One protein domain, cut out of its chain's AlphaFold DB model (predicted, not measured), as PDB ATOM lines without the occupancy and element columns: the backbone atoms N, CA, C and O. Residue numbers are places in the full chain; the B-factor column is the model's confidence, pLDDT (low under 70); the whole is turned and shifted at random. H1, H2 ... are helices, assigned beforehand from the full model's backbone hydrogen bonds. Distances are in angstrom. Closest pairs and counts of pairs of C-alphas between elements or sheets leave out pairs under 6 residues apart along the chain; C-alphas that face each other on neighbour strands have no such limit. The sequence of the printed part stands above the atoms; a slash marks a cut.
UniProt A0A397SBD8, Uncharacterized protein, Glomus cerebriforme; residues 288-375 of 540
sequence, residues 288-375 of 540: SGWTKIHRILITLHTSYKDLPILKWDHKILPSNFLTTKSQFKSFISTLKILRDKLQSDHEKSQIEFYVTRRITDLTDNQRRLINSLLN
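AT A GLANCE: This is residues 288 to 375 of the 540 residues of an uncharacterized protein of Glomus cerebriforme (UniProt A0A397SBD8). One long helix, H2, makes the length of a rod; the short H3 folds back on its last turns, while H1 and a long link lie towards the end where H2 begins, with H1 apart from H2. The printed part has 88 residues with three named helices, H1, H2 and H3 in chain order, and no named strand: the class is all helix. It is extended, with a radius of gyration of the C-alphas of 22.4 A and spans of 68 by 21 by 19 A.

HOW THE PARTS SIT: Look first at H2, residues 321 to 364; its residues 339 to 353 stand free. With residues 358 to 362 alone it touches H3, residues 366 to 374; the closest C-alphas, of Asp 361 and Leu 369, are 5.3 A apart. They run opposite ways at a steep tilt of 46 degrees. H1, residues 288 to 303, is apart from both. O i to N i+4 pairs are within hydrogen-bond range throughout H3, in 39 of 40 in H2 and 10 of 12 in H1.

IN THESE COORDINATES: Find C-alpha 321 at (50.692, 16.243, 12.455); from there H2 runs 62.7 A to C-alpha 364 at (23.672, 41.565, -38.159). H1 spans 23.2 A from C-alpha 288 at (59.873, 12.410, -0.236), and H3 12.2 A.

THE WHOLE: The C-alphas farthest apart, of Pro 318 and Thr 363, are 68.7 A apart. The printed part has no cut. H1 to H2 is a long link, H2 to H3 a tight one. Look for pLDDT under 70 at residues 288 to 289, 305 to 306, 308 to 311 and 314 to 315.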
ATOM      1  N   SER A 288      60.071  12.111   1.191       55.62
ATOM      2  CA  SER A 288      59.873  12.410  -0.236       55.62
ATOM      3  C   SER A 288      58.420  12.746  -0.623       55.62
ATOM      4  O   SER A 288      58.198  13.400  -1.640       55.62
ATOM      5  N   GLY A 289      57.425  12.337   0.175       67.06
ATOM      6  CA  GLY A 289      56.007  12.635  -0.045       67.06
ATOM      7  C   GLY A 289      55.641  14.057   0.380       67.06
ATOM      8  O   GLY A 289      55.184  14.854  -0.440       67.06
ATOM      9  N   TRP A 290      55.915  14.419   1.641       74.19
ATOM     10  CA  TRP A 290      55.615  15.767   2.146       74.19
ATOM     11  C   TRP A 290      56.354  16.857   1.364       74.19
ATOM     12  O   TRP A 290      55.771  17.889   1.052       74.19
ATOM     13  N   THR A 291      57.603  16.616   0.959       72.94
ATOM     14  CA  THR A 291      58.381  17.590   0.172       72.94
ATOM     15  C   THR A 291      57.833  17.829  -1.241       72.94
ATOM     16  O   THR A 291      58.026  18.922  -1.777       72.94
ATOM     17  N   LYS A 292      57.098  16.877  -1.839       75.50
ATOM     18  CA  LYS A 292      56.321  17.110  -3.072       75.50
ATOM     19  C   LYS A 292      55.078  17.960  -2.796       75.50
ATOM     20  O   LYS A 292      54.869  18.963  -3.473       75.50
ATOM     21  N   ILE A 293      54.298  17.600  -1.774       75.19
ATOM     22  CA  ILE A 293      53.068  18.312  -1.385       75.19
ATOM     23  C   ILE A 293      53.377  19.772  -1.012       75.19
ATOM     24  O   ILE A 293      52.723  20.687  -1.502       75.19
ATOM     25  N   HIS A 294      54.430  20.009  -0.225       76.38
ATOM     26  CA  HIS A 294      54.886  21.341   0.192       76.38
ATOM     27  C   HIS A 294      55.245  22.239  -1.005       76.38
ATOM     28  O   HIS A 294      54.847  23.403  -1.041       76.38
ATOM     29  N   ARG A 295      55.889  21.688  -2.047       78.56
ATOM     30  CA  ARG A 295      56.140  22.407  -3.312       78.56
ATOM     31  C   ARG A 295      54.841  22.788  -4.026       78.56
ATOM     32  O   ARG A 295      54.706  23.940  -4.422       78.56
ATOM     33  N   ILE A 296      53.885  21.863  -4.148       79.31
ATOM     34  CA  ILE A 296      52.577  22.129  -4.778       79.31
ATOM     35  C   ILE A 296      51.831  23.240  -4.022       79.31
ATOM     36  O   ILE A 296      51.305  24.159  -4.648       79.31
ATOM     37  N   LEU A 297      51.844  23.210  -2.686       78.94
ATOM     38  CA  LEU A 297      51.234  24.238  -1.835       78.94
ATOM     39  C   LEU A 297      51.861  25.627  -2.055       78.94
ATOM     40  O   LEU A 297      51.127  26.608  -2.184       78.94
ATOM     41  N   ILE A 298      53.192  25.715  -2.178       77.25
ATOM     42  CA  ILE A 298      53.882  26.962  -2.549       77.25
ATOM     43  C   ILE A 298      53.455  27.421  -3.952       77.25
ATOM     44  O   ILE A 298      53.084  28.582  -4.126       77.25
ATOM     45  N   THR A 299      53.457  26.532  -4.952       79.12
ATOM     46  CA  THR A 299      53.083  26.879  -6.334       79.12
ATOM     47  C   THR A 299      51.648  27.404  -6.427       79.12
ATOM     48  O   THR A 299      51.425  28.445  -7.051       79.12
ATOM     49  N   LEU A 300      50.690  26.752  -5.759       76.69
ATOM     50  CA  LEU A 300      49.301  27.214  -5.672       76.69
ATOM     51  C   LEU A 300      49.216  28.613  -5.054       76.69
ATOM     52  O   LEU A 300      48.573  29.489  -5.628       76.69
ATOM     53  N   HIS A 301      49.919  28.857  -3.946       74.19
ATOM     54  CA  HIS A 301      49.915  30.160  -3.283       74.19
ATOM     55  C   HIS A 301      50.565  31.272  -4.132       74.19
ATOM     56  O   HIS A 301      50.092  32.405  -4.128       74.19
ATOM     57  N   THR A 302      51.587  30.958  -4.941       74.50
ATOM     58  CA  THR A 302      52.151  31.921  -5.911       74.50
ATOM     59  C   THR A 302      51.247  32.186  -7.121       74.50
ATOM     60  O   THR A 302      51.333  33.259  -7.715       74.50
ATOM     61  N   SER A 303      50.378  31.235  -7.482       74.38
ATOM     62  CA  SER A 303      49.465  31.350  -8.628       74.38
ATOM     63  C   SER A 303      48.143  32.042  -8.273       74.38
ATOM     64  O   SER A 303      47.597  32.772  -9.097       74.38
ATOM     65  N   TYR A 304      47.645  31.856  -7.047       72.50
ATOM     66  CA  TYR A 304      46.374  32.401  -6.565       72.50
ATOM     67  C   TYR A 304      46.603  33.275  -5.325       72.50
ATOM     68  O   TYR A 304      46.585  32.794  -4.192       72.50
ATOM     69  N   LYS A 305      46.799  34.580  -5.558       67.19
ATOM     70  CA  LYS A 305      47.085  35.586  -4.515       67.19
ATOM     71  C   LYS A 305      45.977  35.736  -3.464       67.19
ATOM     72  O   LYS A 305      46.263  36.179  -2.357       67.19
ATOM     73  N   ASP A 306      44.752  35.344  -3.805       66.81
ATOM     74  CA  ASP A 306      43.578  35.424  -2.929       66.81
ATOM     75  C   ASP A 306      43.507  34.264  -1.912       66.81
ATOM     76  O   ASP A 306      42.625  34.240  -1.053       66.81
ATOM     77  N   LEU A 307      44.414  33.277  -1.995       72.44
ATOM     78  CA  LEU A 307      44.494  32.191  -1.016       72.44
ATOM     79  C   LEU A 307      45.094  32.680   0.314       72.44
ATOM     80  O   LEU A 307      46.086  33.414   0.304       72.44
ATOM     81  N   PRO A 308      44.574  32.226   1.471       67.69
ATOM     82  CA  PRO A 308      45.118  32.599   2.774       67.69
ATOM     83  C   PRO A 308      46.582  32.157   2.929       67.69
ATOM     84  O   PRO A 308      46.947  31.036   2.571       67.69
ATOM     85  N   ILE A 309      47.413  33.035   3.505       65.19
ATOM     86  CA  ILE A 309      48.857  32.819   3.704       65.19
ATOM     87  C   ILE A 309      49.098  31.798   4.830       65.19
ATOM     88  O   ILE A 309      49.396  32.143   5.975       65.19
ATOM     89  N   LEU A 310      48.963  30.514   4.505       65.94
ATOM     90  CA  LEU A 310      49.278  29.401   5.399       65.94
ATOM     91  C   LEU A 310      50.790  29.142   5.429       65.94
ATOM     92  O   LEU A 310      51.410  28.821   4.414       65.94
ATOM     93  N   LYS A 311      51.388  29.246   6.621       68.38
ATOM     94  CA  LYS A 311      52.767  28.810   6.872       68.38
ATOM     95  C   LYS A 311      52.781  27.295   7.078       68.38
ATOM     96  O   LYS A 311      52.359  26.813   8.123       68.38
ATOM     97  N   TRP A 312      53.256  26.562   6.075       73.00
ATOM     98  CA  TRP A 312      53.371  25.103   6.113       73.00
ATOM     99  C   TRP A 312      54.733  24.667   6.661       73.00
ATOM    100  O   TRP A 312      55.767  25.015   6.082       73.00
ATOM    101  N   ASP A 313      54.740  23.858   7.720       71.75
ATOM    102  CA  ASP A 313      55.972  23.319   8.304       71.75
ATOM    103  C   ASP A 313      56.765  22.477   7.294       71.75
ATOM    104  O   ASP A 313      56.226  21.627   6.584       71.75
ATOM    105  N   HIS A 314      58.085  22.668   7.245       65.69
ATOM    106  CA  HIS A 314      58.960  21.955   6.304       65.69
ATOM    107  C   HIS A 314      59.129  20.456   6.617       65.69
ATOM    108  O   HIS A 314      59.623  19.703   5.777       65.69
ATOM    109  N   LYS A 315      58.734  20.012   7.816       69.62
ATOM    110  CA  LYS A 315      58.769  18.612   8.262       69.62
ATOM    111  C   LYS A 315      57.513  18.302   9.073       69.62
ATOM    112  O   LYS A 315      57.096  19.115   9.895       69.62
ATOM    113  N   ILE A 316      56.961  17.108   8.876       72.75
ATOM    114  CA  ILE A 316      55.895  16.572   9.725       72.75
ATOM    115  C   ILE A 316      56.529  15.730  10.831       72.75
ATOM    116  O   ILE A 316      57.294  14.808  10.552       72.75
ATOM    117  N   LEU A 317      56.212  16.066  12.076       76.50
ATOM    118  CA  LEU A 317      56.540  15.333  13.294       76.50
ATOM    119  C   LEU A 317      55.222  14.897  13.967       76.50
ATOM    120  O   LEU A 317      54.183  15.522  13.741       76.50
ATOM    121  N   PRO A 318      55.231  13.884  14.854       71.00
ATOM    122  CA  PRO A 318      54.027  13.477  15.586       71.00
ATOM    123  C   PRO A 318      53.336  14.629  16.343       71.00
ATOM    124  O   PRO A 318      52.117  14.632  16.475       71.00
ATOM    125  N   SER A 319      54.102  15.634  16.782       70.50
ATOM    126  CA  SER A 319      53.615  16.807  17.520       70.50
ATOM    127  C   SER A 319      52.895  17.866  16.675       70.50
ATOM    128  O   SER A 319      52.018  18.539  17.210       70.50
ATOM    129  N   ASN A 320      53.214  18.033  15.381       75.06
ATOM    130  CA  ASN A 320      52.507  18.985  14.504       75.06
ATOM    131  C   ASN A 320      51.466  18.317  13.589       75.06
ATOM    132  O   ASN A 320      50.549  18.996  13.126       75.06
ATOM    133  N   PHE A 321      51.539  16.995  13.388       76.56
ATOM    134  CA  PHE A 321      50.692  16.243  12.455       76.56
ATOM    135  C   PHE A 321      49.189  16.539  12.572       76.56
ATOM    136  O   PHE A 321      48.538  16.762  11.552       76.56
ATOM    137  N   LEU A 322      48.623  16.574  13.785       77.75
ATOM    138  CA  LEU A 322      47.191  16.851  13.981       77.75
ATOM    139  C   LEU A 322      46.817  18.280  13.552       77.75
ATOM    140  O   LEU A 322      45.821  18.477  12.851       77.75
ATOM    141  N   THR A 323      47.651  19.259  13.902       79.19
ATOM    142  CA  THR A 323      47.488  20.668  13.519       79.19
ATOM    143  C   THR A 323      47.588  20.836  12.005       79.19
ATOM    144  O   THR A 323      46.687  21.412  11.394       79.19
ATOM    145  N   THR A 324      48.612  20.258  11.369       78.06
ATOM    146  CA  THR A 324      48.786  20.323   9.910       78.06
ATOM    147  C   THR A 324      47.671  19.580   9.168       78.06
ATOM    148  O   THR A 324      47.183  20.075   8.157       78.06
ATOM    149  N   LYS A 325      47.185  18.439   9.684       80.19
ATOM    150  CA  LYS A 325      46.029  17.703   9.128       80.19
ATOM    151  C   LYS A 325      44.744  18.542   9.180       80.19
ATOM    152  O   LYS A 325      43.963  18.508   8.230       80.19
ATOM    153  N   SER A 326      44.544  19.324  10.243       81.81
ATOM    154  CA  SER A 326      43.422  20.267  10.363       81.81
ATOM    155  C   SER A 326      43.552  21.450   9.390       81.81
ATOM    156  O   SER A 326      42.631  21.732   8.623       81.81
ATOM    157  N   GLN A 327      44.732  22.080   9.330       81.50
ATOM    158  CA  GLN A 327      45.046  23.155   8.378       81.50
ATOM    159  C   GLN A 327      44.862  22.708   6.918       81.50
ATOM    160  O   GLN A 327      44.278  23.436   6.122       81.50
ATOM    161  N   PHE A 328      45.298  21.493   6.573       82.56
ATOM    162  CA  PHE A 328      45.172  20.934   5.227       82.56
ATOM    163  C   PHE A 328      43.710  20.647   4.849       82.56
ATOM    164  O   PHE A 328      43.298  20.981   3.740       82.56
ATOM    165  N   LYS A 329      42.887  20.133   5.781       82.88
ATOM    166  CA  LYS A 329      41.428  20.027   5.581       82.88
ATOM    167  C   LYS A 329      40.788  21.396   5.322       82.88
ATOM    168  O   LYS A 329      40.020  21.529   4.374       82.88
ATOM    169  N   SER A 330      41.125  22.405   6.127       83.00
ATOM    170  CA  SER A 330      40.623  23.777   5.949       83.00
ATOM    171  C   SER A 330      41.022  24.354   4.584       83.00
ATOM    172  O   SER A 330      40.179  24.871   3.851       83.00
ATOM    173  N   PHE A 331      42.283  24.169   4.182       83.56
ATOM    174  CA  PHE A 331      42.788  24.620   2.888       83.56
ATOM    175  C   PHE A 331      42.075  23.947   1.703       83.56
ATOM    176  O   PHE A 331      41.665  24.642   0.774       83.56
ATOM    177  N   ILE A 332      41.827  22.631   1.761       83.81
ATOM    178  CA  ILE A 332      41.014  21.919   0.756       83.81
ATOM    179  C   ILE A 332      39.608  22.527   0.653       83.81
ATOM    180  O   ILE A 332      39.132  22.761  -0.458       83.81
ATOM    181  N   SER A 333      38.955  22.839   1.775       85.12
ATOM    182  CA  SER A 333      37.648  23.509   1.755       85.12
ATOM    183  C   SER A 333      37.716  24.896   1.102       85.12
ATOM    184  O   SER A 333      36.860  25.216   0.280       85.12
ATOM    185  N   THR A 334      38.756  25.696   1.375       85.31
ATOM    186  CA  THR A 334      38.937  26.994   0.692       85.31
ATOM    187  C   THR A 334      39.219  26.853  -0.807       85.31
ATOM    188  O   THR A 334      38.715  27.654  -1.589       85.31
ATOM    189  N   LEU A 335      39.946  25.811  -1.233       84.31
ATOM    190  CA  LEU A 335      40.175  25.518  -2.653       84.31
ATOM    191  C   LEU A 335      38.886  25.109  -3.375       84.31
ATOM    192  O   LEU A 335      38.678  25.545  -4.506       84.31
ATOM    193  N   LYS A 336      38.005  24.325  -2.734       88.62
ATOM    194  CA  LYS A 336      36.674  24.007  -3.281       88.62
ATOM    195  C   LYS A 336      35.851  25.280  -3.485       88.62
ATOM    196  O   LYS A 336      35.451  25.560  -4.606       88.62
ATOM    197  N   ILE A 337      35.724  26.116  -2.451       89.25
ATOM    198  CA  ILE A 337      34.994  27.396  -2.530       89.25
ATOM    199  C   ILE A 337      35.565  28.306  -3.637       89.25
ATOM    200  O   ILE A 337      34.805  28.923  -4.382       89.25
ATOM    201  N   LEU A 338      36.895  28.370  -3.791       88.38
ATOM    202  CA  LEU A 338      37.538  29.146  -4.857       88.38
ATOM    203  C   LEU A 338      37.253  28.572  -6.256       88.38
ATOM    204  O   LEU A 338      36.952  29.341  -7.167       88.38
ATOM    205  N   ARG A 339      37.318  27.246  -6.433       88.50
ATOM    206  CA  ARG A 339      36.945  26.557  -7.682       88.50
ATOM    207  C   ARG A 339      35.501  26.876  -8.063       88.50
ATOM    208  O   ARG A 339      35.249  27.276  -9.194       88.50
ATOM    209  N   ASP A 340      34.584  26.737  -7.113       90.31
ATOM    210  CA  ASP A 340      33.143  26.884  -7.335       90.31
ATOM    211  C   ASP A 340      32.788  28.344  -7.673       90.31
ATOM    212  O   ASP A 340      31.999  28.607  -8.584       90.31
ATOM    213  N   LYS A 341      33.464  29.312  -7.032       91.56
ATOM    214  CA  LYS A 341      33.413  30.729  -7.418       91.56
ATOM    215  C   LYS A 341      33.923  30.948  -8.848       91.56
ATOM    216  O   LYS A 341      33.217  31.554  -9.647       91.56
ATOM    217  N   LEU A 342      35.122  30.462  -9.181       89.12
ATOM    218  CA  LEU A 342      35.725  30.648 -10.510       89.12
ATOM    219  C   LEU A 342      34.888  30.007 -11.628       89.12
ATOM    220  O   LEU A 342      34.831  30.545 -12.733       89.12
ATOM    221  N   GLN A 343      34.212  28.889 -11.342       93.44
ATOM    222  CA  GLN A 343      33.239  28.286 -12.247       93.44
ATOM    223  C   GLN A 343      32.013  29.191 -12.433       93.44
ATOM    224  O   GLN A 343      31.655  29.479 -13.570       93.44
ATOM    225  N   SER A 344      31.420  29.704 -11.351       93.69
ATOM    226  CA  SER A 344      30.278  30.632 -11.410       93.69
ATOM    227  C   SER A 344      30.605  31.926 -12.177       93.69
ATOM    228  O   SER A 344      29.854  32.338 -13.064       93.69
ATOM    229  N   ASP A 345      31.779  32.519 -11.926       93.81
ATOM    230  CA  ASP A 345      32.281  33.691 -12.655       93.81
ATOM    231  C   ASP A 345      32.476  33.382 -14.158       93.81
ATOM    232  O   ASP A 345      32.155  34.209 -15.022       93.81
ATOM    233  N   HIS A 346      32.940  32.173 -14.506       93.62
ATOM    234  CA  HIS A 346      33.064  31.723 -15.896       93.62
ATOM    235  C   HIS A 346      31.702  31.489 -16.568       93.62
ATOM    236  O   HIS A 346      31.489  31.954 -17.689       93.62
ATOM    237  N   GLU A 347      30.771  30.803 -15.904       94.12
ATOM    238  CA  GLU A 347      29.419  30.538 -16.409       94.12
ATOM    239  C   GLU A 347      28.655  31.844 -16.653       94.12
ATOM    240  O   GLU A 347      28.096  32.038 -17.736       94.12
ATOM    241  N   LYS A 348      28.724  32.792 -15.711       96.00
ATOM    242  CA  LYS A 348      28.193  34.149 -15.884       96.00
ATOM    243  C   LYS A 348      28.806  34.842 -17.107       96.00
ATOM    244  O   LYS A 348      28.066  35.354 -17.946       96.00
ATOM    245  N   SER A 349      30.131  34.785 -17.259       96.06
ATOM    246  CA  SER A 349      30.835  35.362 -18.415       96.06
ATOM    247  C   SER A 349      30.398  34.737 -19.750       96.06
ATOM    248  O   SER A 349      30.269  35.440 -20.753       96.06
ATOM    249  N   GLN A 350      30.126  33.424 -19.785       95.12
ATOM    250  CA  GLN A 350      29.564  32.760 -20.969       95.12
ATOM    251  C   GLN A 350      28.137  33.242 -21.264       95.12
ATOM    252  O   GLN A 350      27.817  33.530 -22.418       95.12
ATOM    253  N   ILE A 351      27.282  33.363 -20.244       94.06
ATOM    254  CA  ILE A 351      25.904  33.853 -20.401       94.06
ATOM    255  C   ILE A 351      25.905  35.281 -20.962       94.06
ATOM    256  O   ILE A 351      25.234  35.537 -21.963       94.06
ATOM    257  N   GLU A 352      26.696  36.189 -20.388       96.31
ATOM    258  CA  GLU A 352      26.824  37.579 -20.851       96.31
ATOM    259  C   GLU A 352      27.355  37.659 -22.293       96.31
ATOM    260  O   GLU A 352      26.812  38.409 -23.114       96.31
ATOM    261  N   PHE A 353      28.333  36.820 -22.655       96.00
ATOM    262  CA  PHE A 353      28.820  36.696 -24.032       96.00
ATOM    263  C   PHE A 353      27.718  36.242 -25.001       96.00
ATOM    264  O   PHE A 353      27.510  36.880 -26.035       96.00
ATOM    265  N   TYR A 354      26.970  35.178 -24.685       91.25
ATOM    266  CA  TYR A 354      25.909  34.673 -25.566       91.25
ATOM    267  C   TYR A 354      24.677  35.591 -25.629       91.25
ATOM    268  O   TYR A 354      24.023  35.647 -26.673       91.25
ATOM    269  N   VAL A 355      24.375  36.350 -24.572       92.31
ATOM    270  CA  VAL A 355      23.356  37.415 -24.595       92.31
ATOM    271  C   VAL A 355      23.795  38.547 -25.524       92.31
ATOM    272  O   VAL A 355      23.076  38.871 -26.467       92.31
ATOM    273  N   THR A 356      25.008  39.077 -25.346       93.75
ATOM    274  CA  THR A 356      25.580  40.134 -26.204       93.75
ATOM    275  C   THR A 356      25.661  39.690 -27.669       93.75
ATOM    276  O   THR A 356      25.342  40.450 -28.588       93.75
ATOM    277  N   ARG A 357      26.005  38.418 -27.904       92.00
ATOM    278  CA  ARG A 357      26.025  37.807 -29.237       92.00
ATOM    279  C   ARG A 357      24.634  37.709 -29.866       92.00
ATOM    280  O   ARG A 357      24.504  37.920 -31.062       92.00
ATOM    281  N   ARG A 358      23.587  37.423 -29.088       90.06
ATOM    282  CA  ARG A 358      22.198  37.403 -29.587       90.06
ATOM    283  C   ARG A 358      21.649  38.802 -29.869       90.06
ATOM    284  O   ARG A 358      20.865  38.949 -30.799       90.06
ATOM    285  N   ILE A 359      22.073  39.812 -29.107       91.38
ATOM    286  CA  ILE A 359      21.702  41.216 -29.344       91.38
ATOM    287  C   ILE A 359      22.326  41.719 -30.654       91.38
ATOM    288  O   ILE A 359      21.616  42.283 -31.477       91.38
ATOM    289  N   THR A 360      23.610  41.444 -30.902       93.44
ATOM    290  CA  THR A 360      24.267  41.785 -32.183       93.44
ATOM    291  C   THR A 360      23.755  40.939 -33.355       93.44
ATOM    292  O   THR A 360      23.537  41.453 -34.448       93.44
ATOM    293  N   ASP A 361      23.433  39.660 -33.143       93.25
ATOM    294  CA  ASP A 361      22.798  38.827 -34.173       93.25
ATOM    295  C   ASP A 361      21.381  39.316 -34.574       93.25
ATOM    296  O   ASP A 361      20.892  38.912 -35.630       93.25
ATOM    297  N   LEU A 362      20.717  40.180 -33.792       90.38
ATOM    298  CA  LEU A 362      19.393  40.737 -34.122       90.38
ATOM    299  C   LEU A 362      19.445  41.737 -35.287       90.38
ATOM    300  O   LEU A 362      18.540  41.740 -36.127       90.38
ATOM    301  N   THR A 363      20.504  42.545 -35.364       88.31
ATOM    302  CA  THR A 363      20.791  43.423 -36.507       88.31
ATOM    303  C   THR A 363      21.560  42.676 -37.591       88.31
ATOM    304  O   THR A 363      21.160  42.686 -38.754       88.31
ATOM    305  N   ASP A 364      22.625  41.968 -37.214       91.81
ATOM    306  CA  ASP A 364      23.672  41.565 -38.159       91.81
ATOM    307  C   ASP A 364      23.425  40.187 -38.786       91.81
ATOM    308  O   ASP A 364      23.981  39.858 -39.840       91.81
ATOM    309  N   ASN A 365      22.665  39.308 -38.118       88.75
ATOM    310  CA  ASN A 365      22.437  37.953 -38.614       88.75
ATOM    311  C   ASN A 365      21.202  37.265 -38.010       88.75
ATOM    312  O   ASN A 365      21.306  36.273 -37.282       88.75
ATOM    313  N   GLN A 366      20.014  37.737 -38.385       89.75
ATOM    314  CA  GLN A 366      18.736  37.210 -37.888       89.75
ATOM    315  C   GLN A 366      18.602  35.682 -38.053       89.75
ATOM    316  O   GLN A 366      18.048  35.004 -37.189       89.75
ATOM    317  N   ARG A 367      19.185  35.094 -39.110       85.38
ATOM    318  CA  ARG A 367      19.226  33.633 -39.310       85.38
ATOM    319  C   ARG A 367      20.043  32.912 -38.226       85.38
ATOM    320  O   ARG A 367      19.649  31.830 -37.788       85.38
ATOM    321  N   ARG A 368      21.166  33.482 -37.778       84.50
ATOM    322  CA  ARG A 368      21.983  32.963 -36.664       84.50
ATOM    323  C   ARG A 368      21.257  33.128 -35.326       84.50
ATOM    324  O   ARG A 368      21.207  32.157 -34.570       84.50
ATOM    325  N   LEU A 369      20.591  34.267 -35.104       91.19
ATOM    326  CA  LEU A 369      19.721  34.485 -33.941       91.19
ATOM    327  C   LEU A 369      18.610  33.426 -33.857       91.19
ATOM    328  O   LEU A 369      18.494  32.746 -32.841       91.19
ATOM    329  N   ILE A 370      17.833  33.223 -34.927       86.88
ATOM    330  CA  ILE A 370      16.724  32.254 -34.966       86.88
ATOM    331  C   ILE A 370      17.219  30.828 -34.674       86.88
ATOM    332  O   ILE A 370      16.632  30.130 -33.847       86.88
ATOM    333  N   ASN A 371      18.332  30.402 -35.281       86.06
ATOM    334  CA  ASN A 371      18.931  29.093 -34.992       86.06
ATOM    335  C   ASN A 371      19.383  28.971 -33.520       86.06
ATOM    336  O   ASN A 371      19.173  27.924 -32.903       86.06
ATOM    337  N   SER A 372      19.949  30.042 -32.945       83.50
ATOM    338  CA  SER A 372      20.383  30.112 -31.540       83.50
ATOM    339  C   SER A 372      19.220  30.126 -30.541       83.50
ATOM    340  O   SER A 372      19.351  29.562 -29.459       83.50
ATOM    341  N   LEU A 373      18.085  30.746 -30.874       85.44
ATOM    342  CA  LEU A 373      16.888  30.771 -30.023       85.44
ATOM    343  C   LEU A 373      16.144  29.431 -30.044       85.44
ATOM    344  O   LEU A 373      15.695  28.951 -29.008       85.44
ATOM    345  N   LEU A 374      16.043  28.803 -31.218       85.81
ATOM    346  CA  LEU A 374      15.382  27.506 -31.375       85.81
ATOM    347  C   LEU A 374      16.262  26.319 -30.938       85.81
ATOM    348  O   LEU A 374      15.770  25.190 -30.922       85.81
ATOM    349  N   ASN A 375      17.548  26.548 -30.630       82.69
ATOM    350  CA  ASN A 375      18.581  25.516 -30.448       82.69
ATOM    351  C   ASN A 375      18.628  24.502 -31.614       82.69
ATOM    352  O   ASN A 375      18.863  23.308 -31.422       82.69
TER     353      ASN A 375